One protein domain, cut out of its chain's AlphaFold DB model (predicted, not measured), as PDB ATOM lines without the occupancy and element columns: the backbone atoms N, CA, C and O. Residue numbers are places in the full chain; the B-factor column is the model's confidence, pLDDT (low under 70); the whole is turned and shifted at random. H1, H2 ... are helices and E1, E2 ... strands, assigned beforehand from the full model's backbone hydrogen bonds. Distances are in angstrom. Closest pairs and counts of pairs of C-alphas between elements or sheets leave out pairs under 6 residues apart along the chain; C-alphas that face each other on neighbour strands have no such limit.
ATOM      1  N   ILE A  79      34.432 -24.162  -1.850       92.31
ATOM      2  CA  ILE A  79      35.353 -24.787  -2.818       92.31
ATOM      3  C   ILE A  79      36.742 -24.149  -2.777       92.31
ATOM      4  O   ILE A  79      37.751 -24.857  -2.803       92.31
ATOM      5  N   ASN A  80      36.807 -22.823  -2.657       86.50
ATOM      6  CA  ASN A  80      38.059 -22.086  -2.561       86.50
ATOM      7  C   ASN A  80      37.972 -21.007  -1.466       86.50
ATOM      8  O   ASN A  80      37.476 -19.906  -1.715       86.50
ATOM      9  N   PRO A  81      38.459 -21.290  -0.245       78.50
ATOM     10  CA  PRO A  81      38.316 -20.376   0.881       78.50
ATOM     11  C   PRO A  81      39.275 -19.169   0.854       78.50
ATOM     12  O   PRO A  81      39.251 -18.360   1.778       78.50
ATOM     13  N   VAL A  82      40.110 -19.009  -0.184       66.69
ATOM     14  CA  VAL A  82      41.163 -17.970  -0.245       66.69
ATOM     15  C   VAL A  82      40.605 -16.540  -0.161       66.69
ATOM     16  O   VAL A  82      41.292 -15.647   0.328       66.69
ATOM     17  N   ASN A  83      39.350 -16.319  -0.566       60.16
ATOM     18  CA  ASN A  83      38.705 -14.998  -0.552       60.16
ATOM     19  C   ASN A  83      37.672 -14.823   0.575       60.16
ATOM     20  O   ASN A  83      36.846 -13.909   0.531       60.16
ATOM     21  N   VAL A  84      37.675 -15.706   1.575       64.44
ATOM     22  CA  VAL A  84      36.679 -15.678   2.646       64.44
ATOM     23  C   VAL A  84      37.055 -14.588   3.668       64.44
ATOM     24  O   VAL A  84      38.198 -14.550   4.120       64.44
ATOM     25  N   PRO A  85      36.120 -13.697   4.070       52.72
ATOM     26  CA  PRO A  85      36.403 -12.552   4.951       52.72
ATOM     27  C   PRO A  85      37.030 -12.876   6.317       52.72
ATOM     28  O   PRO A  85      37.535 -11.974   6.986       52.72
ATOM     29  N   SER A  86      36.971 -14.134   6.759       60.19
ATOM     30  CA  SER A  86      37.622 -14.626   7.973       60.19
ATOM     31  C   SER A  86      38.791 -15.534   7.591       60.19
ATOM     32  O   SER A  86      38.584 -16.625   7.068       60.19
ATOM     33  N   GLU A  87      40.022 -15.081   7.867       73.94
ATOM     34  CA  GLU A  87      41.256 -15.871   7.722       73.94
ATOM     35  C   GLU A  87      41.042 -17.278   8.297       73.94
ATOM     36  O   GLU A  87      40.729 -17.386   9.470       73.94
ATOM     37  N   GLY A  88      41.155 -18.354   7.517       81.56
ATOM     38  CA  GLY A  88      40.997 -19.723   8.028       81.56
ATOM     39  C   GLY A  88      42.229 -20.246   8.777       81.56
ATOM     40  O   GLY A  88      43.144 -19.502   9.134       81.56
ATOM     41  N   ILE A  89      42.278 -21.561   8.992       87.19
ATOM     42  CA  ILE A  89      43.518 -22.269   9.347       87.19
ATOM     43  C   ILE A  89      43.835 -23.349   8.329       87.19
ATOM     44  O   ILE A  89      42.944 -24.067   7.895       87.19
ATOM     45  N   THR A  90      45.111 -23.557   8.035       87.94
ATOM     46  CA  THR A  90      45.527 -24.763   7.323       87.94
ATOM     47  C   THR A  90      45.539 -25.939   8.297       87.94
ATOM     48  O   THR A  90      46.253 -25.928   9.305       87.94
ATOM     49  N   TYR A  91      44.750 -26.971   8.008       86.12
ATOM     50  CA  TYR A  91      44.672 -28.196   8.795       86.12
ATOM     51  C   TYR A  91      45.088 -29.401   7.956       86.12
ATOM     52  O   TYR A  91      44.515 -29.666   6.899       86.12
ATOM     53  N   SER A  92      46.081 -30.145   8.450       83.88
ATOM     54  CA  SER A  92      46.569 -31.354   7.790       83.88
ATOM     55  C   SER A  92      45.995 -32.609   8.437       83.88
ATOM     56  O   SER A  92      46.139 -32.828   9.644       83.88
ATOM     57  N   ARG A  93      45.369 -33.463   7.627       75.94
ATOM     58  CA  ARG A  93      44.858 -34.772   8.042       75.94
ATOM     59  C   ARG A  93      45.296 -35.823   7.033       75.94
ATOM     60  O   ARG A  93      44.969 -35.732   5.858       75.94
ATOM     61  N   GLY A  94      46.043 -36.825   7.497       75.88
ATOM     62  CA  GLY A  94      46.512 -37.915   6.632       75.88
ATOM     63  C   GLY A  94      47.440 -37.459   5.499       75.88
ATOM     64  O   GLY A  94      47.454 -38.089   4.452       75.88
ATOM     65  N   GLY A  95      48.182 -36.361   5.686       78.50
ATOM     66  CA  GLY A  95      49.075 -35.798   4.665       78.50
ATOM     67  C   GLY A  95      48.406 -34.832   3.683       78.50
ATOM     68  O   GLY A  95      49.109 -34.230   2.879       78.50
ATOM     69  N   VAL A  96      47.086 -34.632   3.770       77.06
ATOM     70  CA  VAL A  96      46.351 -33.645   2.966       77.06
ATOM     71  C   VAL A  96      46.114 -32.394   3.803       77.06
ATOM     72  O   VAL A  96      45.526 -32.477   4.883       77.06
ATOM     73  N   SER A  97      46.587 -31.246   3.318       85.88
ATOM     74  CA  SER A  97      46.393 -29.935   3.945       85.88
ATOM     75  C   SER A  97      45.247 -29.198   3.265       85.88
ATOM     76  O   SER A  97      45.285 -29.012   2.054       85.88
ATOM     77  N   ASN A  98      44.260 -28.769   4.051       87.62
ATOM     78  CA  ASN A  98      43.123 -27.983   3.575       87.62
ATOM     79  C   ASN A  98      42.992 -26.715   4.407       87.62
ATOM     80  O   ASN A  98      43.273 -26.734   5.609       87.62
ATOM     81  N   ASP A  99      42.521 -25.643   3.785       91.31
ATOM     82  CA  ASP A  99      42.183 -24.419   4.495       91.31
ATOM     83  C   ASP A  99      40.772 -24.542   5.071       91.31
ATOM     84  O   ASP A  99      39.796 -24.758   4.359       91.31
ATOM     85  N   VAL A 100      40.674 -24.448   6.393       93.25
ATOM     86  CA  VAL A 100      39.448 -24.615   7.171       93.25
ATOM     87  C   VAL A 100      39.000 -23.240   7.667       93.25
ATOM     88  O   VAL A 100      39.632 -22.691   8.579       93.25
ATOM     89  N   PRO A 101      37.932 -22.656   7.100       93.50
ATOM     90  CA  PRO A 101      37.486 -21.313   7.456       93.50
ATOM     91  C   PRO A 101      36.927 -21.230   8.874       93.50
ATOM     92  O   PRO A 101      36.350 -22.193   9.395       93.50
ATOM     93  N   TYR A 102      37.050 -20.054   9.495       94.25
ATOM     94  CA  TYR A 102      36.348 -19.792  10.747       94.25
ATOM     95  C   TYR A 102      34.877 -19.503  10.488       94.25
ATOM     96  O   TYR A 102      34.539 -18.438   9.967       94.25
ATOM     97  N   TYR A 103      34.014 -20.388  10.981       95.50
ATOM     98  CA  TYR A 103      32.587 -20.103  11.117       95.50
ATOM     99  C   TYR A 103      32.303 -19.120  12.246       95.50
ATOM    100  O   TYR A 103      31.344 -18.356  12.166       95.50
ATOM    101  N   ILE A 104      33.133 -19.131  13.295       93.06
ATOM    102  CA  ILE A 104      33.053 -18.201  14.424       93.06
ATOM    103  C   ILE A 104      34.440 -17.640  14.708       93.06
ATOM    104  O   ILE A 104      35.378 -18.397  14.967       93.06
ATOM    105  N   GLN A 105      34.548 -16.315  14.745       89.75
ATOM    106  CA  GLN A 105      35.751 -15.608  15.173       89.75
ATOM    107  C   GLN A 105      35.353 -14.474  16.123       89.75
ATOM    108  O   GLN A 105      34.957 -13.386  15.704       89.75
ATOM    109  N   GLY A 106      35.423 -14.738  17.432       82.12
ATOM    110  CA  GLY A 106      34.918 -13.799  18.436       82.12
ATOM    111  C   GLY A 106      33.399 -13.622  18.331       82.12
ATOM    112  O   GLY A 106      32.661 -14.553  18.637       82.12
ATOM    113  N   ALA A 107      32.942 -12.432  17.927       81.38
ATOM    114  CA  ALA A 107      31.518 -12.115  17.741       81.38
ATOM    115  C   ALA A 107      31.021 -12.315  16.294       81.38
ATOM    116  O   ALA A 107      29.812 -12.325  16.052       81.38
ATOM    117  N   SER A 108      31.942 -12.464  15.340       86.31
ATOM    118  CA  SER A 108      31.628 -12.583  13.917       86.31
ATOM    119  C   SER A 108      31.279 -14.019  13.544       86.31
ATOM    120  O   SER A 108      31.904 -14.962  14.031       86.31
ATOM    121  N   THR A 109      30.311 -14.166  12.638       91.06
ATOM    122  CA  THR A 109      29.971 -15.433  11.984       91.06
ATOM    123  C   THR A 109      30.147 -15.333  10.489       91.06
ATOM    124  O   THR A 109      29.694 -14.352   9.903       91.06
ATOM    125  N   ASN A 110      30.757 -16.352   9.894       90.94
ATOM    126  CA  ASN A 110      30.994 -16.396   8.460       90.94
ATOM    127  C   ASN A 110      30.927 -17.835   7.944       90.94
ATOM    128  O   ASN A 110      31.795 -18.647   8.234       90.94
ATOM    129  N   TYR A 111      29.870 -18.150   7.215       93.56
ATOM    130  CA  TYR A 111      29.680 -19.434   6.556       93.56
ATOM    131  C   TYR A 111      28.877 -19.190   5.273       93.56
ATOM    132  O   TYR A 111      28.072 -18.251   5.248       93.56
ATOM    133  N   PRO A 112      29.076 -19.994   4.216       95.12
ATOM    134  CA  PRO A 112      28.386 -19.800   2.946       95.12
ATOM    135  C   PRO A 112      26.925 -20.211   3.101       95.12
ATOM    136  O   PRO A 112      26.599 -20.971   4.013       95.12
ATOM    137  N   LEU A 193      25.049 -33.804   2.601       97.25
ATOM    138  CA  LEU A 193      25.715 -32.504   2.739       97.25
ATOM    139  C   LEU A 193      24.772 -31.453   3.333       97.25
ATOM    140  O   LEU A 193      25.168 -30.721   4.240       97.25
ATOM    141  N   LYS A 194      23.516 -31.417   2.874       97.19
ATOM    142  CA  LYS A 194      22.500 -30.501   3.398       97.19
ATOM    143  C   LYS A 194      22.285 -30.697   4.900       97.19
ATOM    144  O   LYS A 194      22.400 -29.737   5.660       97.19
ATOM    145  N   ALA A 195      22.053 -31.937   5.333       95.94
ATOM    146  CA  ALA A 195      21.828 -32.261   6.739       95.94
ATOM    147  C   ALA A 195      23.029 -31.871   7.621       95.94
ATOM    148  O   ALA A 195      22.857 -31.282   8.690       95.94
ATOM    149  N   LEU A 196      24.252 -32.149   7.156       97.19
ATOM    150  CA  LEU A 196      25.486 -31.794   7.864       97.19
ATOM    151  C   LEU A 196      25.683 -30.284   7.977       97.19
ATOM    152  O   LEU A 196      26.021 -29.779   9.049       97.19
ATOM    153  N   TYR A 197      25.443 -29.559   6.888       97.75
ATOM    154  CA  TYR A 197      25.527 -28.107   6.858       97.75
ATOM    155  C   TYR A 197      24.493 -27.457   7.795       97.75
ATOM    156  O   TYR A 197      24.814 -26.532   8.545       97.75
ATOM    157  N   GLU A 198      23.259 -27.957   7.821       96.69
ATOM    158  CA  GLU A 198      22.232 -27.467   8.742       96.69
ATOM    159  C   GLU A 198      22.599 -27.739  10.205       96.69
ATOM    160  O   GLU A 198      22.487 -26.846  11.049       96.69
ATOM    161  N   SER A 199      23.119 -28.931  10.513       96.44
ATOM    162  CA  SER A 199      23.648 -29.246  11.844       96.44
ATOM    163  C   SER A 199      24.822 -28.341  12.234       96.44
ATOM    164  O   SER A 199      24.897 -27.899  13.385       96.44
ATOM    165  N   ALA A 200      25.700 -27.992  11.288       97.00
ATOM    166  CA  ALA A 200      26.769 -27.021  11.503       97.00
ATOM    167  C   ALA A 200      26.221 -25.631  11.865       97.00
ATOM    168  O   ALA A 200      26.691 -25.024  12.829       97.00
ATOM    169  N   LYS A 201      25.186 -25.146  11.165       97.12
ATOM    170  CA  LYS A 201      24.525 -23.867  11.488       97.12
ATOM    171  C   LYS A 201      23.894 -23.870  12.873       97.12
ATOM    172  O   LYS A 201      24.130 -22.946  13.646       97.12
ATOM    173  N   ILE A 202      23.161 -24.933  13.212       96.25
ATOM    174  CA  ILE A 202      22.576 -25.085  14.549       96.25
ATOM    175  C   ILE A 202      23.680 -25.021  15.609       96.25
ATOM    176  O   ILE A 202      23.528 -24.338  16.619       96.25
ATOM    177  N   MET A 203      24.817 -25.687  15.386       96.00
ATOM    178  CA  MET A 203      25.949 -25.616  16.311       96.00
ATOM    179  C   MET A 203      26.504 -24.201  16.451       96.00
ATOM    180  O   MET A 203      26.771 -23.766  17.572       96.00
ATOM    181  N   VAL A 204      26.652 -23.469  15.345       95.94
ATOM    182  CA  VAL A 204      27.098 -22.074  15.388       95.94
ATOM    183  C   VAL A 204      26.167 -21.223  16.250       95.94
ATOM    184  O   VAL A 204      26.642 -20.496  17.127       95.94
ATOM    185  N   ASP A 205      24.853 -21.363  16.073       94.75
ATOM    186  CA  ASP A 205      23.858 -20.629  16.857       94.75
ATOM    187  C   ASP A 205      23.934 -20.978  18.351       94.75
ATOM    188  O   ASP A 205      23.973 -20.081  19.198       94.75
ATOM    189  N   ARG A 206      24.052 -22.269  18.691       93.50
ATOM    190  CA  ARG A 206      24.195 -22.735  20.083       93.50
ATOM    191  C   ARG A 206      25.452 -22.181  20.753       93.50
ATOM    192  O   ARG A 206      25.378 -21.712  21.893       93.50
ATOM    193  N   ILE A 207      26.584 -22.179  20.046       92.88
ATOM    194  CA  ILE A 207      27.841 -21.611  20.551       92.88
ATOM    195  C   ILE A 207      27.658 -20.119  20.853       92.88
ATOM    196  O   ILE A 207      28.023 -19.669  21.941       92.88
ATOM    197  N   LYS A 208      27.034 -19.352  19.949       91.44
ATOM    198  CA  LYS A 208      26.789 -17.915  20.163       91.44
ATOM    199  C   LYS A 208      25.856 -17.647  21.336       91.44
ATOM    200  O   LYS A 208      26.104 -16.732  22.120       91.44
ATOM    201  N   THR A 209      24.791 -18.432  21.490       89.62
ATOM    202  CA  THR A 209      23.893 -18.313  22.648       89.62
ATOM    203  C   THR A 209      24.644 -18.563  23.957       89.62
ATOM    204  O   THR A 209      24.493 -17.792  24.909       89.62
ATOM    205  N   ALA A 210      25.514 -19.577  23.998       86.94
ATOM    206  CA  ALA A 210      26.335 -19.870  25.171       86.94
ATOM    207  C   ALA A 210      27.321 -18.731  25.506       86.94
ATOM    208  O   ALA A 210      27.559 -18.459  26.680       86.94
ATOM    209  N   GLN A 211      27.856 -18.020  24.506       82.31
ATOM    210  CA  GLN A 211      28.732 -16.859  24.728       82.31
ATOM    211  C   GLN A 211      28.010 -15.640  25.325       82.31
ATOM    212  O   GLN A 211      28.624 -14.882  26.073       82.31
ATOM    213  N   ASN A 212      26.727 -15.450  25.003       77.69
ATOM    214  CA  ASN A 212      25.945 -14.273  25.401       77.69
ATOM    215  C   ASN A 212      25.223 -14.427  26.749       77.69
ATOM    216  O   ASN A 212      24.567 -13.491  27.204       77.69
ATOM    217  N   THR A 213      25.314 -15.593  27.391       71.00
ATOM    218  CA  THR A 213      24.646 -15.837  28.674       71.00
ATOM    219  C   THR A 213      25.429 -15.142  29.808       71.00
ATOM    220  O   THR A 213      26.608 -15.446  29.993       71.00
ATOM    221  N   PRO A 214      24.833 -14.198  30.571       58.19
ATOM    222  CA  PRO A 214      25.527 -13.471  31.638       58.19
ATOM    223  C   PRO A 214      26.044 -14.410  32.745       58.19
ATOM    224  O   PRO A 214      25.289 -15.189  33.323       58.19
ATOM    225  N   LEU A 215      27.346 -14.328  33.028       56.16
ATOM    226  CA  LEU A 215      28.106 -15.248  33.879       56.16
ATOM    227  C   LEU A 215      28.026 -14.921  35.377       56.16
ATOM    228  O   LEU A 215      28.421 -13.838  35.796       56.16
ATOM    229  N   ASN A 216      27.709 -15.934  36.186       47.31
ATOM    230  CA  ASN A 216      28.233 -16.069  37.553       47.31
ATOM    231  C   ASN A 216      29.309 -17.179  37.671       47.31
ATOM    232  O   ASN A 216      29.691 -17.521  38.784       47.31
ATOM    233  N   THR A 217      29.818 -17.769  36.576       46.28
ATOM    234  CA  THR A 217      30.903 -18.789  36.633       46.28
ATOM    235  C   THR A 217      31.618 -18.987  35.287       46.28
ATOM    236  O   THR A 217      31.013 -19.546  34.378       46.28
ATOM    237  N   PRO A 218      32.893 -18.586  35.114       53.69
ATOM    238  CA  PRO A 218      33.611 -18.814  33.861       53.69
ATOM    239  C   PRO A 218      34.044 -20.280  33.671       53.69
ATOM    240  O   PRO A 218      34.272 -20.976  34.664       53.69
ATOM    241  N   PRO A 219      34.267 -20.715  32.409       59.25
ATOM    242  CA  PRO A 219      34.075 -19.968  31.159       59.25
ATOM    243  C   PRO A 219      32.768 -20.351  30.456       59.25
ATOM    244  O   PRO A 219      32.297 -21.476  30.607       59.25
ATOM    245  N   ASN A 220      32.259 -19.443  29.615       72.38
ATOM    246  CA  ASN A 220      31.252 -19.664  28.568       72.38
ATOM    247  C   ASN A 220      31.634 -20.858  27.679       72.38
ATOM    248  O   ASN A 220      32.238 -20.704  26.617       72.38
ATOM    249  N   THR A 221      31.364 -22.057  28.179       86.62
ATOM    250  CA  THR A 221      31.829 -23.316  27.617       86.62
ATOM    251  C   THR A 221      30.656 -23.976  26.938       86.62
ATOM    252  O   THR A 221      29.692 -24.359  27.596       86.62
ATOM    253  N   TYR A 222      30.747 -24.123  25.625       91.75
ATOM    254  CA  TYR A 222      29.784 -24.898  24.873       91.75
ATOM    255  C   TYR A 222      30.196 -26.375  24.896       91.75
ATOM    256  O   TYR A 222      31.268 -26.738  24.409       91.75
ATOM    257  N   ASN A 223      29.366 -27.231  25.496       93.50
ATOM    258  CA  ASN A 223      29.595 -28.672  25.524       93.50
ATOM    259  C   ASN A 223      28.719 -29.356  24.472       93.50
ATOM    260  O   ASN A 223      27.515 -29.502  24.669       93.50
ATOM    261  N   ILE A 224      29.354 -29.831  23.397       94.75
ATOM    262  CA  ILE A 224      28.704 -30.497  22.257       94.75
ATOM    263  C   ILE A 224      27.811 -31.660  22.719       94.75
ATOM    264  O   ILE A 224      26.772 -31.929  22.123       94.75
ATOM    265  N   SER A 225      28.193 -32.343  23.804       93.06
ATOM    266  CA  SER A 225      27.481 -33.521  24.297       93.06
ATOM    267  C   SER A 225      26.062 -33.234  24.807       93.06
ATOM    268  O   SER A 225      25.285 -34.175  24.948       93.06
ATOM    269  N   PHE A 226      25.712 -31.974  25.087       91.44
ATOM    270  CA  PHE A 226      24.370 -31.609  25.558       91.44
ATOM    271  C   PHE A 226      23.328 -31.532  24.440       91.44
ATOM    272  O   PHE A 226      22.156 -31.775  24.711       91.44
ATOM    273  N   ASP A 227      23.751 -31.288  23.199       91.94
ATOM    274  CA  ASP A 227      22.853 -31.101  22.054       91.94
ATOM    275  C   ASP A 227      23.055 -32.187  20.981       91.94
ATOM    276  O   ASP A 227      22.775 -31.977  19.804       91.94
ATOM    277  N   CYS A 228      23.551 -33.377  21.344       91.38
ATOM    278  CA  CYS A 228      23.866 -34.411  20.350       91.38
ATOM    279  C   CYS A 228      22.683 -34.842  19.480       91.38
ATOM    280  O   CYS A 228      22.905 -35.253  18.343       91.38
ATOM    281  N   SER A 229      21.448 -34.747  19.973       90.88
ATOM    282  CA  SER A 229      20.248 -35.014  19.171       90.88
ATOM    283  C   SER A 229      20.079 -34.048  17.996       90.88
ATOM    284  O   SER A 229      19.490 -34.428  16.989       90.88
ATOM    285  N   ASP A 230      20.610 -32.829  18.101       89.56
ATOM    286  CA  ASP A 230      20.503 -31.800  17.062       89.56
ATOM    287  C   ASP A 230      21.491 -32.068  15.905       89.56
ATOM    288  O   ASP A 230      21.277 -31.634  14.767       89.56
ATOM    289  N   TYR A 231      22.563 -32.823  16.181       88.69
ATOM    290  CA  TYR A 231      23.656 -33.104  15.240       88.69
ATOM    291  C   TYR A 231      23.667 -34.534  14.710       88.69
ATOM    292  O   TYR A 231      24.086 -34.773  13.581       88.69
ATOM    293  N   ASN A 232      23.224 -35.496  15.517       82.38
ATOM    294  CA  ASN A 232      23.243 -36.905  15.165       82.38
ATOM    295  C   ASN A 232      22.005 -37.289  14.341       82.38
ATOM    296  O   ASN A 232      21.087 -37.955  14.829       82.38
ATOM    297  N   LYS A 233      21.969 -36.849  13.081       77.94
ATOM    298  CA  LYS A 233      20.876 -37.159  12.155       77.94
ATOM    299  C   LYS A 233      20.880 -38.656  11.841       77.94
ATOM    300  O   LYS A 233      21.805 -39.158  11.206       77.94
ATOM    301  N   ASN A 234      19.832 -39.359  12.271       79.31
ATOM    302  CA  ASN A 234      19.617 -40.802  12.077       79.31
ATOM    303  C   ASN A 234      20.635 -41.724  12.778       79.31
ATOM    304  O   ASN A 234      20.761 -42.889  12.417       79.31
ATOM    305  N   GLY A 235      21.354 -41.242  13.798       84.75
ATOM    306  CA  GLY A 235      22.280 -42.092  14.559       84.75
ATOM    307  C   GLY A 235      23.630 -42.353  13.878       84.75
ATOM    308  O   GLY A 235      24.439 -43.100  14.424       84.75
ATOM    309  N   ILE A 236      23.871 -41.750  12.710       89.19
ATOM    310  CA  ILE A 236      25.012 -42.039  11.830       89.19
ATOM    311  C   ILE A 236      25.942 -40.832  11.619       89.19
ATOM    312  O   ILE A 236      26.803 -40.871  10.743       89.19
ATOM    313  N   THR A 237      25.809 -39.777  12.432       93.88
ATOM    314  CA  THR A 237      26.717 -38.620  12.404       93.88
ATOM    315  C   THR A 237      27.410 -38.468  13.752       93.88
ATOM    316  O   THR A 237      26.776 -38.222  14.781       93.88
ATOM    317  N   ASN A 238      28.737 -38.559  13.744       94.81
ATOM    318  CA  ASN A 238      29.563 -38.240  14.902       94.81
ATOM    319  C   ASN A 238      30.076 -36.806  14.810       94.81
ATOM    320  O   ASN A 238      30.396 -36.327  13.728       94.81
ATOM    321  N   VAL A 239      30.231 -36.140  15.952       96.81
ATOM    322  CA  VAL A 239      30.814 -34.798  16.027       96.81
ATOM    323  C   VAL A 239      32.020 -34.799  16.946       96.81
ATOM    324  O   VAL A 239      31.934 -35.202  18.108       96.81
ATOM    325  N   TYR A 240      33.147 -34.314  16.436       96.19
ATOM    326  CA  TYR A 240      34.396 -34.214  17.173       96.19
ATOM    327  C   TYR A 240      34.875 -32.775  17.259       96.19
ATOM    328  O   TYR A 240      34.815 -32.018  16.298       96.19
ATOM    329  N   ASN A 241      35.443 -32.446  18.412       95.69
ATOM    330  CA  ASN A 241      36.202 -31.231  18.630       95.69
ATOM    331  C   ASN A 241      37.699 -31.569  18.636       95.69
ATOM    332  O   ASN A 241      38.166 -32.346  19.475       95.69
ATOM    333  N   LYS A 242      38.445 -31.008  17.686       95.31
ATOM    334  CA  LYS A 242      39.892 -31.188  17.530       95.31
ATOM    335  C   LYS A 242      40.632 -29.882  17.846       95.31
ATOM    336  O   LYS A 242      40.085 -28.801  17.626       95.31
ATOM    337  N   PRO A 243      41.863 -29.946  18.384       93.12
ATOM    338  CA  PRO A 243      42.700 -28.756  18.511       93.12
ATOM    339  C   PRO A 243      43.061 -28.197  17.124       93.12
ATOM    340  O   PRO A 243      43.285 -28.973  16.194       93.12
ATOM    341  N   GLY A 244      43.091 -26.869  16.998       90.25
ATOM    342  CA  GLY A 244      43.583 -26.170  15.811       90.25
ATOM    343  C   GLY A 244      45.086 -25.882  15.859       90.25
ATOM    344  O   GLY A 244      45.835 -26.538  16.583       90.25
ATOM    345  N   SER A 245      45.520 -24.880  15.089       85.69
ATOM    346  CA  SER A 245      46.921 -24.427  15.018       85.69
ATOM    347  C   SER A 245      47.407 -23.700  16.279       85.69
ATOM    348  O   SER A 245      48.608 -23.646  16.530       85.69
ATOM    349  N   ASP A 246      46.485 -23.164  17.084       89.19
ATOM    350  CA  ASP A 246      46.754 -22.480  18.349       89.19
ATOM    351  C   ASP A 246      45.779 -22.936  19.455       89.19
ATOM    352  O   ASP A 246      44.829 -23.684  19.217       89.19
ATOM    353  N   THR A 247      46.007 -22.492  20.697       87.44
ATOM    354  CA  THR A 247      45.179 -22.876  21.856       87.44
ATOM    355  C   THR A 247      43.780 -22.257  21.855       87.44
ATOM    356  O   THR A 247      42.924 -22.697  22.622       87.44
ATOM    357  N   ALA A 248      43.553 -21.217  21.053       89.81
ATOM    358  CA  ALA A 248      42.283 -20.507  20.959       89.81
ATOM    359  C   ALA A 248      41.394 -21.036  19.822       89.81
ATOM    360  O   ALA A 248      40.217 -20.673  19.752       89.81
ATOM    361  N   THR A 249      41.946 -21.883  18.955       93.12
ATOM    362  CA  THR A 249      41.281 -22.443  17.786       93.12
ATOM    363  C   THR A 249      40.872 -23.890  18.016       93.12
ATOM    364  O   THR A 249      41.661 -24.738  18.443       93.12
ATOM    365  N   ARG A 250      39.623 -24.196  17.670       95.12
ATOM    366  CA  ARG A 250      39.088 -25.555  17.601       95.12
ATOM    367  C   ARG A 250      38.590 -25.849  16.195       95.12
ATOM    368  O   ARG A 250      38.074 -24.959  15.527       95.12
ATOM    369  N   ILE A 251      38.706 -27.103  15.777       96.38
ATOM    370  CA  ILE A 251      38.103 -27.615  14.544       96.38
ATOM    371  C   ILE A 251      36.954 -28.524  14.941       96.38
ATOM    372  O   ILE A 251      37.139 -29.480  15.699       96.38
ATOM    373  N   ILE A 252      35.775 -28.218  14.423       97.50
ATOM    374  CA  ILE A 252      34.587 -29.039  14.577       97.50
ATOM    375  C   ILE A 252      34.485 -29.925  13.343       97.50
ATOM    376  O   ILE A 252      34.484 -29.421  12.225       97.50
ATOM    377  N   GLN A 253      34.416 -31.238  13.549       97.06
ATOM    378  CA  GLN A 253      34.287 -32.222  12.477       97.06
ATOM    379  C   GLN A 253      33.006 -33.021  12.665       97.06
ATOM    380  O   GLN A 253      32.879 -33.749  13.651       97.06
ATOM    381  N   PHE A 254      32.104 -32.921  11.699       96.81
ATOM    382  CA  PHE A 254      30.989 -33.834  11.523       96.81
ATOM    383  C   PHE A 254      31.469 -34.979  10.636       96.81
ATOM    384  O   PHE A 254      31.978 -34.748   9.544       96.81
ATOM    385  N   MET A 255      31.361 -36.204  11.131       95.38
ATOM    386  CA  MET A 255      31.781 -37.421  10.452       95.38
ATOM    387  C   MET A 255      30.552 -38.284  10.211       95.38
ATOM    388  O   MET A 255      29.959 -38.796  11.164       95.38
ATOM    389  N   ASP A 256      30.182 -38.408   8.946       94.38
ATOM    390  CA  ASP A 256      28.964 -39.052   8.492       94.38
ATOM    391  C   ASP A 256      29.243 -40.421   7.885       94.38
ATOM    392  O   ASP A 256      30.122 -40.568   7.031       94.38
ATOM    393  N   PHE A 257      28.501 -41.428   8.332       91.88
ATOM    394  CA  PHE A 257      28.698 -42.807   7.894       91.88
ATOM    395  C   PHE A 257      27.758 -43.233   6.760       91.88
ATOM    396  O   PHE A 257      27.800 -44.407   6.392       91.88
ATOM    397  N   SER A 258      26.952 -42.329   6.177       87.50
ATOM    398  CA  SER A 258      26.086 -42.667   5.033       87.50
ATOM    399  C   SER A 258      26.883 -43.273   3.872       87.50
ATOM    400  O   SER A 258      26.513 -44.311   3.336       87.50
ATOM    401  N   THR A 259      28.055 -42.710   3.573       84.69
ATOM    402  CA  THR A 259      28.902 -43.138   2.451       84.69
ATOM    403  C   THR A 259      29.519 -44.526   2.640       84.69
ATOM    404  O   THR A 259      29.844 -45.191   1.659       84.69
ATOM    405  N   TYR A 260      29.660 -45.010   3.879       78.12
ATOM    406  CA  TYR A 260      30.320 -46.291   4.160       78.12
ATOM    407  C   TYR A 260      29.565 -47.494   3.568       78.12
ATOM    408  O   TYR A 260      30.167 -48.526   3.270       78.12
ATOM    409  N   TYR A 261      28.248 -47.370   3.392       64.44
ATOM    410  CA  TYR A 261      27.400 -48.450   2.890       64.44
ATOM    411  C   TYR A 261      27.347 -48.525   1.356       64.44
ATOM    412  O   TYR A 261      27.026 -49.586   0.825       64.44
ATOM    413  N   ASP A 262      27.764 -47.467   0.657       59.75
ATOM    414  CA  ASP A 262      27.593 -47.302  -0.794       59.75
ATOM    415  C   ASP A 262      28.926 -47.284  -1.558       59.75
ATOM    416  O   ASP A 262      29.142 -46.493  -2.474       59.75
ATOM    417  N   HIS A 263      29.837 -48.187  -1.185       66.19
ATOM    418  CA  HIS A 263      31.149 -48.394  -1.824       66.19
ATOM    419  C   HIS A 263      32.225 -47.331  -1.551       66.19
ATOM    420  O   HIS A 263      33.318 -47.427  -2.116       66.19
ATOM    421  N   TYR A 264      31.997 -46.377  -0.644       69.31
ATOM    422  CA  TYR A 264      33.072 -45.506  -0.169       69.31
ATOM    423  C   TYR A 264      33.794 -46.152   1.011       69.31
ATOM    424  O   TYR A 264      33.195 -46.507   2.022       69.31
ATOM    425  N   PHE A 265      35.120 -46.236   0.925       72.38
ATOM    426  CA  PHE A 265      35.948 -46.726   2.033       72.38
ATOM    427  C   PHE A 265      36.061 -45.725   3.195       72.38
ATOM    428  O   PHE A 265      36.587 -46.067   4.253       72.38
ATOM    429  N   ASN A 266      35.577 -44.493   3.006       81.44
ATOM    430  CA  ASN A 266      35.718 -43.395   3.952       81.44
ATOM    431  C   ASN A 266      34.359 -42.761   4.272       81.44
ATOM    432  O   ASN A 266      33.537 -42.529   3.384       81.44
ATOM    433  N   SER A 267      34.165 -42.424   5.547       91.06
ATOM    434  CA  SER A 267      33.087 -41.545   6.013       91.06
ATOM    435  C   SER A 267      33.233 -40.150   5.407       91.06
ATOM    436  O   SER A 267      34.351 -39.616   5.380       91.06
ATOM    437  N   TYR A 268      32.124 -39.528   5.018       94.94
ATOM    438  CA  TYR A 268      32.120 -38.126   4.612       94.94
ATOM    439  C   TYR A 268      32.395 -37.221   5.815       94.94
ATOM    440  O   TYR A 268      31.886 -37.458   6.913       94.94
ATOM    441  N   ILE A 269      33.229 -36.196   5.635       95.69
ATOM    442  CA  ILE A 269      33.570 -35.259   6.707       95.69
ATOM    443  C   ILE A 269      33.238 -33.848   6.276       95.69
ATOM    444  O   ILE A 269      33.752 -33.372   5.270       95.69
ATOM    445  N   PHE A 270      32.428 -33.190   7.098       97.31
ATOM    446  CA  PHE A 270      32.158 -31.767   7.019       97.31
ATOM    447  C   PHE A 270      32.822 -31.073   8.210       97.31
ATOM    448  O   PHE A 270      32.568 -31.445   9.359       97.31
ATOM    449  N   GLN A 271      33.692 -30.093   7.974       97.00
ATOM    450  CA  GLN A 271      34.435 -29.444   9.055       97.00
ATOM    451  C   GLN A 271      34.561 -27.936   8.895       97.00
ATOM    452  O   GLN A 271      34.669 -27.421   7.791       97.00
ATOM    453  N   PHE A 272      34.629 -27.240  10.023       96.69
ATOM    454  CA  PHE A 272      34.908 -25.809  10.086       96.69
ATOM    455  C   PHE A 272      35.688 -25.481  11.359       96.69
ATOM    456  O   PHE A 272      35.746 -26.275  12.304       96.69
ATOM    457  N   ALA A 273      36.287 -24.296  11.396       95.94
ATOM    458  CA  ALA A 273      37.035 -23.821  12.546       95.94
ATOM    459  C   ALA A 273      36.214 -22.824  13.371       95.94
ATOM    460  O   ALA A 273      35.342 -22.108  12.875       95.94
ATOM    461  N   VAL A 274      36.530 -22.745  14.657       94.94
ATOM    462  CA  VAL A 274      36.030 -21.715  15.567       94.94
ATOM    463  C   VAL A 274      37.190 -21.161  16.389       94.94
ATOM    464  O   VAL A 274      38.062 -21.919  16.820       94.94
ATOM    465  N   LYS A 275      37.211 -19.845  16.615       93.25
ATOM    466  CA  LYS A 275      38.289 -19.146  17.330       93.25
ATOM    467  C   LYS A 275      37.763 -18.307  18.485       93.25
ATOM    468  O   LYS A 275      36.746 -17.623  18.356       93.25
ATOM    469  N   ASN A 276      38.512 -18.304  19.588       90.38
ATOM    470  CA  ASN A 276      38.195 -17.579  20.824       90.38
ATOM    471  C   ASN A 276      36.866 -18.026  21.461       90.38
ATOM    472  O   ASN A 276      36.167 -17.234  22.092       90.38
ATOM    473  N   VAL A 277      36.532 -19.310  21.309       88.94
ATOM    474  CA  VAL A 277      35.369 -19.949  21.934       88.94
ATOM    475  C   VAL A 277      35.794 -21.220  22.649       88.94
ATOM    476  O   VAL A 277      36.582 -22.008  22.125       88.94
ATOM    477  N   ASN A 278      35.274 -21.437  23.859       89.06
ATOM    478  CA  ASN A 278      35.553 -22.668  24.583       89.06
ATOM    479  C   ASN A 278      34.527 -23.736  24.204       89.06
ATOM    480  O   ASN A 278      33.449 -23.807  24.787       89.06
ATOM    481  N   VAL A 279      34.864 -24.559  23.215       92.31
ATOM    482  CA  VAL A 279      34.076 -25.741  22.854       92.31
ATOM    483  C   VAL A 279      34.720 -26.975  23.476       92.31
ATOM    484  O   VAL A 279      35.946 -27.124  23.434       92.31
ATOM    485  N   VAL A 280      33.906 -27.865  24.046       94.12
ATOM    486  CA  VAL A 280      34.318 -29.140  24.659       94.12
ATOM    487  C   VAL A 280      33.339 -30.263  24.298       94.12
ATOM    488  O   VAL A 280      32.274 -30.020  23.735       94.12
ATOM    489  N   GLY A 281      33.700 -31.500  24.637       94.00
ATOM    490  CA  GLY A 281      32.847 -32.666  24.413       94.00
ATOM    491  C   GLY A 281      32.901 -33.208  22.985       94.00
ATOM    492  O   GLY A 281      33.731 -32.807  22.166       94.00
ATOM    493  N   LYS A 282      32.037 -34.190  22.727       95.19
ATOM    494  CA  LYS A 282      31.855 -34.863  21.434       95.19
ATOM    495  C   LYS A 282      30.466 -35.504  21.363       95.19
ATOM    496  O   LYS A 282      29.870 -35.778  22.406       95.19
ATOM    497  N   CYS A 283      30.018 -35.821  20.155       93.06
ATOM    498  CA  CYS A 283      28.892 -36.716  19.908       93.06
ATOM    499  C   CYS A 283      29.408 -37.971  19.219       93.06
ATOM    500  O   CYS A 283      29.876 -37.920  18.087       93.06
ATOM    501  N   SER A 284      29.374 -39.096  19.916       88.00
ATOM    502  CA  SER A 284      29.635 -40.408  19.334       88.00
ATOM    503  C   SER A 284      28.903 -41.457  20.164       88.00
ATOM    504  O   SER A 284      28.750 -41.234  21.371       88.00
ATOM    505  N   PRO A 285      28.508 -42.604  19.585       74.25
ATOM    506  CA  PRO A 285      28.073 -43.748  20.372       74.25
ATOM    507  C   PRO A 285      29.097 -44.058  21.477       74.25
ATOM    508  O   PRO A 285      30.301 -43.830  21.270       74.25
ATOM    509  N   PRO A 286      28.657 -44.533  22.654       66.62
ATOM    510  CA  PRO A 286      29.578 -45.087  23.633       66.62
ATOM    511  C   PRO A 286      30.335 -46.253  22.983       66.62
ATOM    512  O   PRO A 286      29.720 -47.141  22.395       66.62
ATOM    513  N   SER A 287      31.665 -46.178  23.033       52.72
ATOM    514  CA  SER A 287      32.597 -47.219  22.579       52.72
ATOM    515  C   SER A 287      32.607 -48.411  23.518       52.72
ATOM    516  O   SER A 287      32.630 -48.131  24.741       52.72
TER     517      SER A 287
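Overview. This is residues 79 to 112 and 193 to 287 of the 287 residues of an uncharacterized protein of Candidatus Woesearchaeota archaeon (UniProt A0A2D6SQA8). A twisted four-strand sheet, E3-E7-E6-E5, has the long helix H1 slantwise over one face, while the hairpin E1-E2 meets it at E7 from the other side. A small sheet of E4 and E8 packs on H1 residues 203 to 211; beyond it residues 213 to 218 stick out, and H3 lies toward the opposite end. The printed part has 129 residues with three named helices and eight named strands, in the order E1 E2 E3 H1 E4 H2 E5 E6 H3 E7 E8. The large sheet is mixed and the class is mixed, helices and strands. The whole is compact, with a radius of gyration of the C-alphas of 14.8 A and spans of 50 by 35 by 24 A.

Arrangement. E1, residues 89 to 93, and E2, residues 96 to 100, form an antiparallel hairpin, with N 91 and O 98 2.8 A apart. E2 runs on into E3, residues 102 to 105, at 51 degrees. E3 is the parallel neighbour of E7, residues 268 to 275, with N 103 and O 273 2.9 A apart. The closest C-alphas of E2 and E7, those of Val 100 and Phe 272, are 5.5 A apart. E6, residues 249 to 256, is antiparallel to E7, with N 254 and O 270 2.8 A apart. E5, residues 237 to 243, forms an antiparallel hairpin with E6, with N 240 and O 253 2.9 A apart. H1, residues 193 to 212, is on one face of this sheet, two layers of helix and strands; its height over the sheet is 7.9 A. It lies over E7 and E6, only just slantwise to the strands at 32 degrees to E6 on the local plane. E4, residues 221 to 223, is parallel to E8, residues 278 to 280, with N 222 and O 278 2.8 A apart. H1 touches H2, residues 228 to 231, with residues 196 to 203 alone; the closest C-alphas, those of Ser 199 and Tyr 231, are 5.1 A apart. H3, residues 258 to 261, is apart from H1. In H1 every O i to N i+4 pair is within hydrogen-bond range; H2 and H3 are too short for one.

Along the chain. E1 begins at C-alpha 89, (43.518, -22.269, 9.347). H1 is 29.1 A long, E7 23.7 A, E6 22.7 A and E5 19.7 A. E8 ends at C-alpha 280, (34.318, -29.140, 24.659).

Size, cuts and confidence. The two C-alphas farthest apart, those of Asn 216 and His 263, are 51.0 A apart. Residues 113 to 192 are not printed, with 13.0 A between C-alphas 112 and 193. Of the links printed whole, none is long. The model's pLDDT is under 70 at residues 82 to 86, 214 to 219, 261 to 264 and 286 to 287.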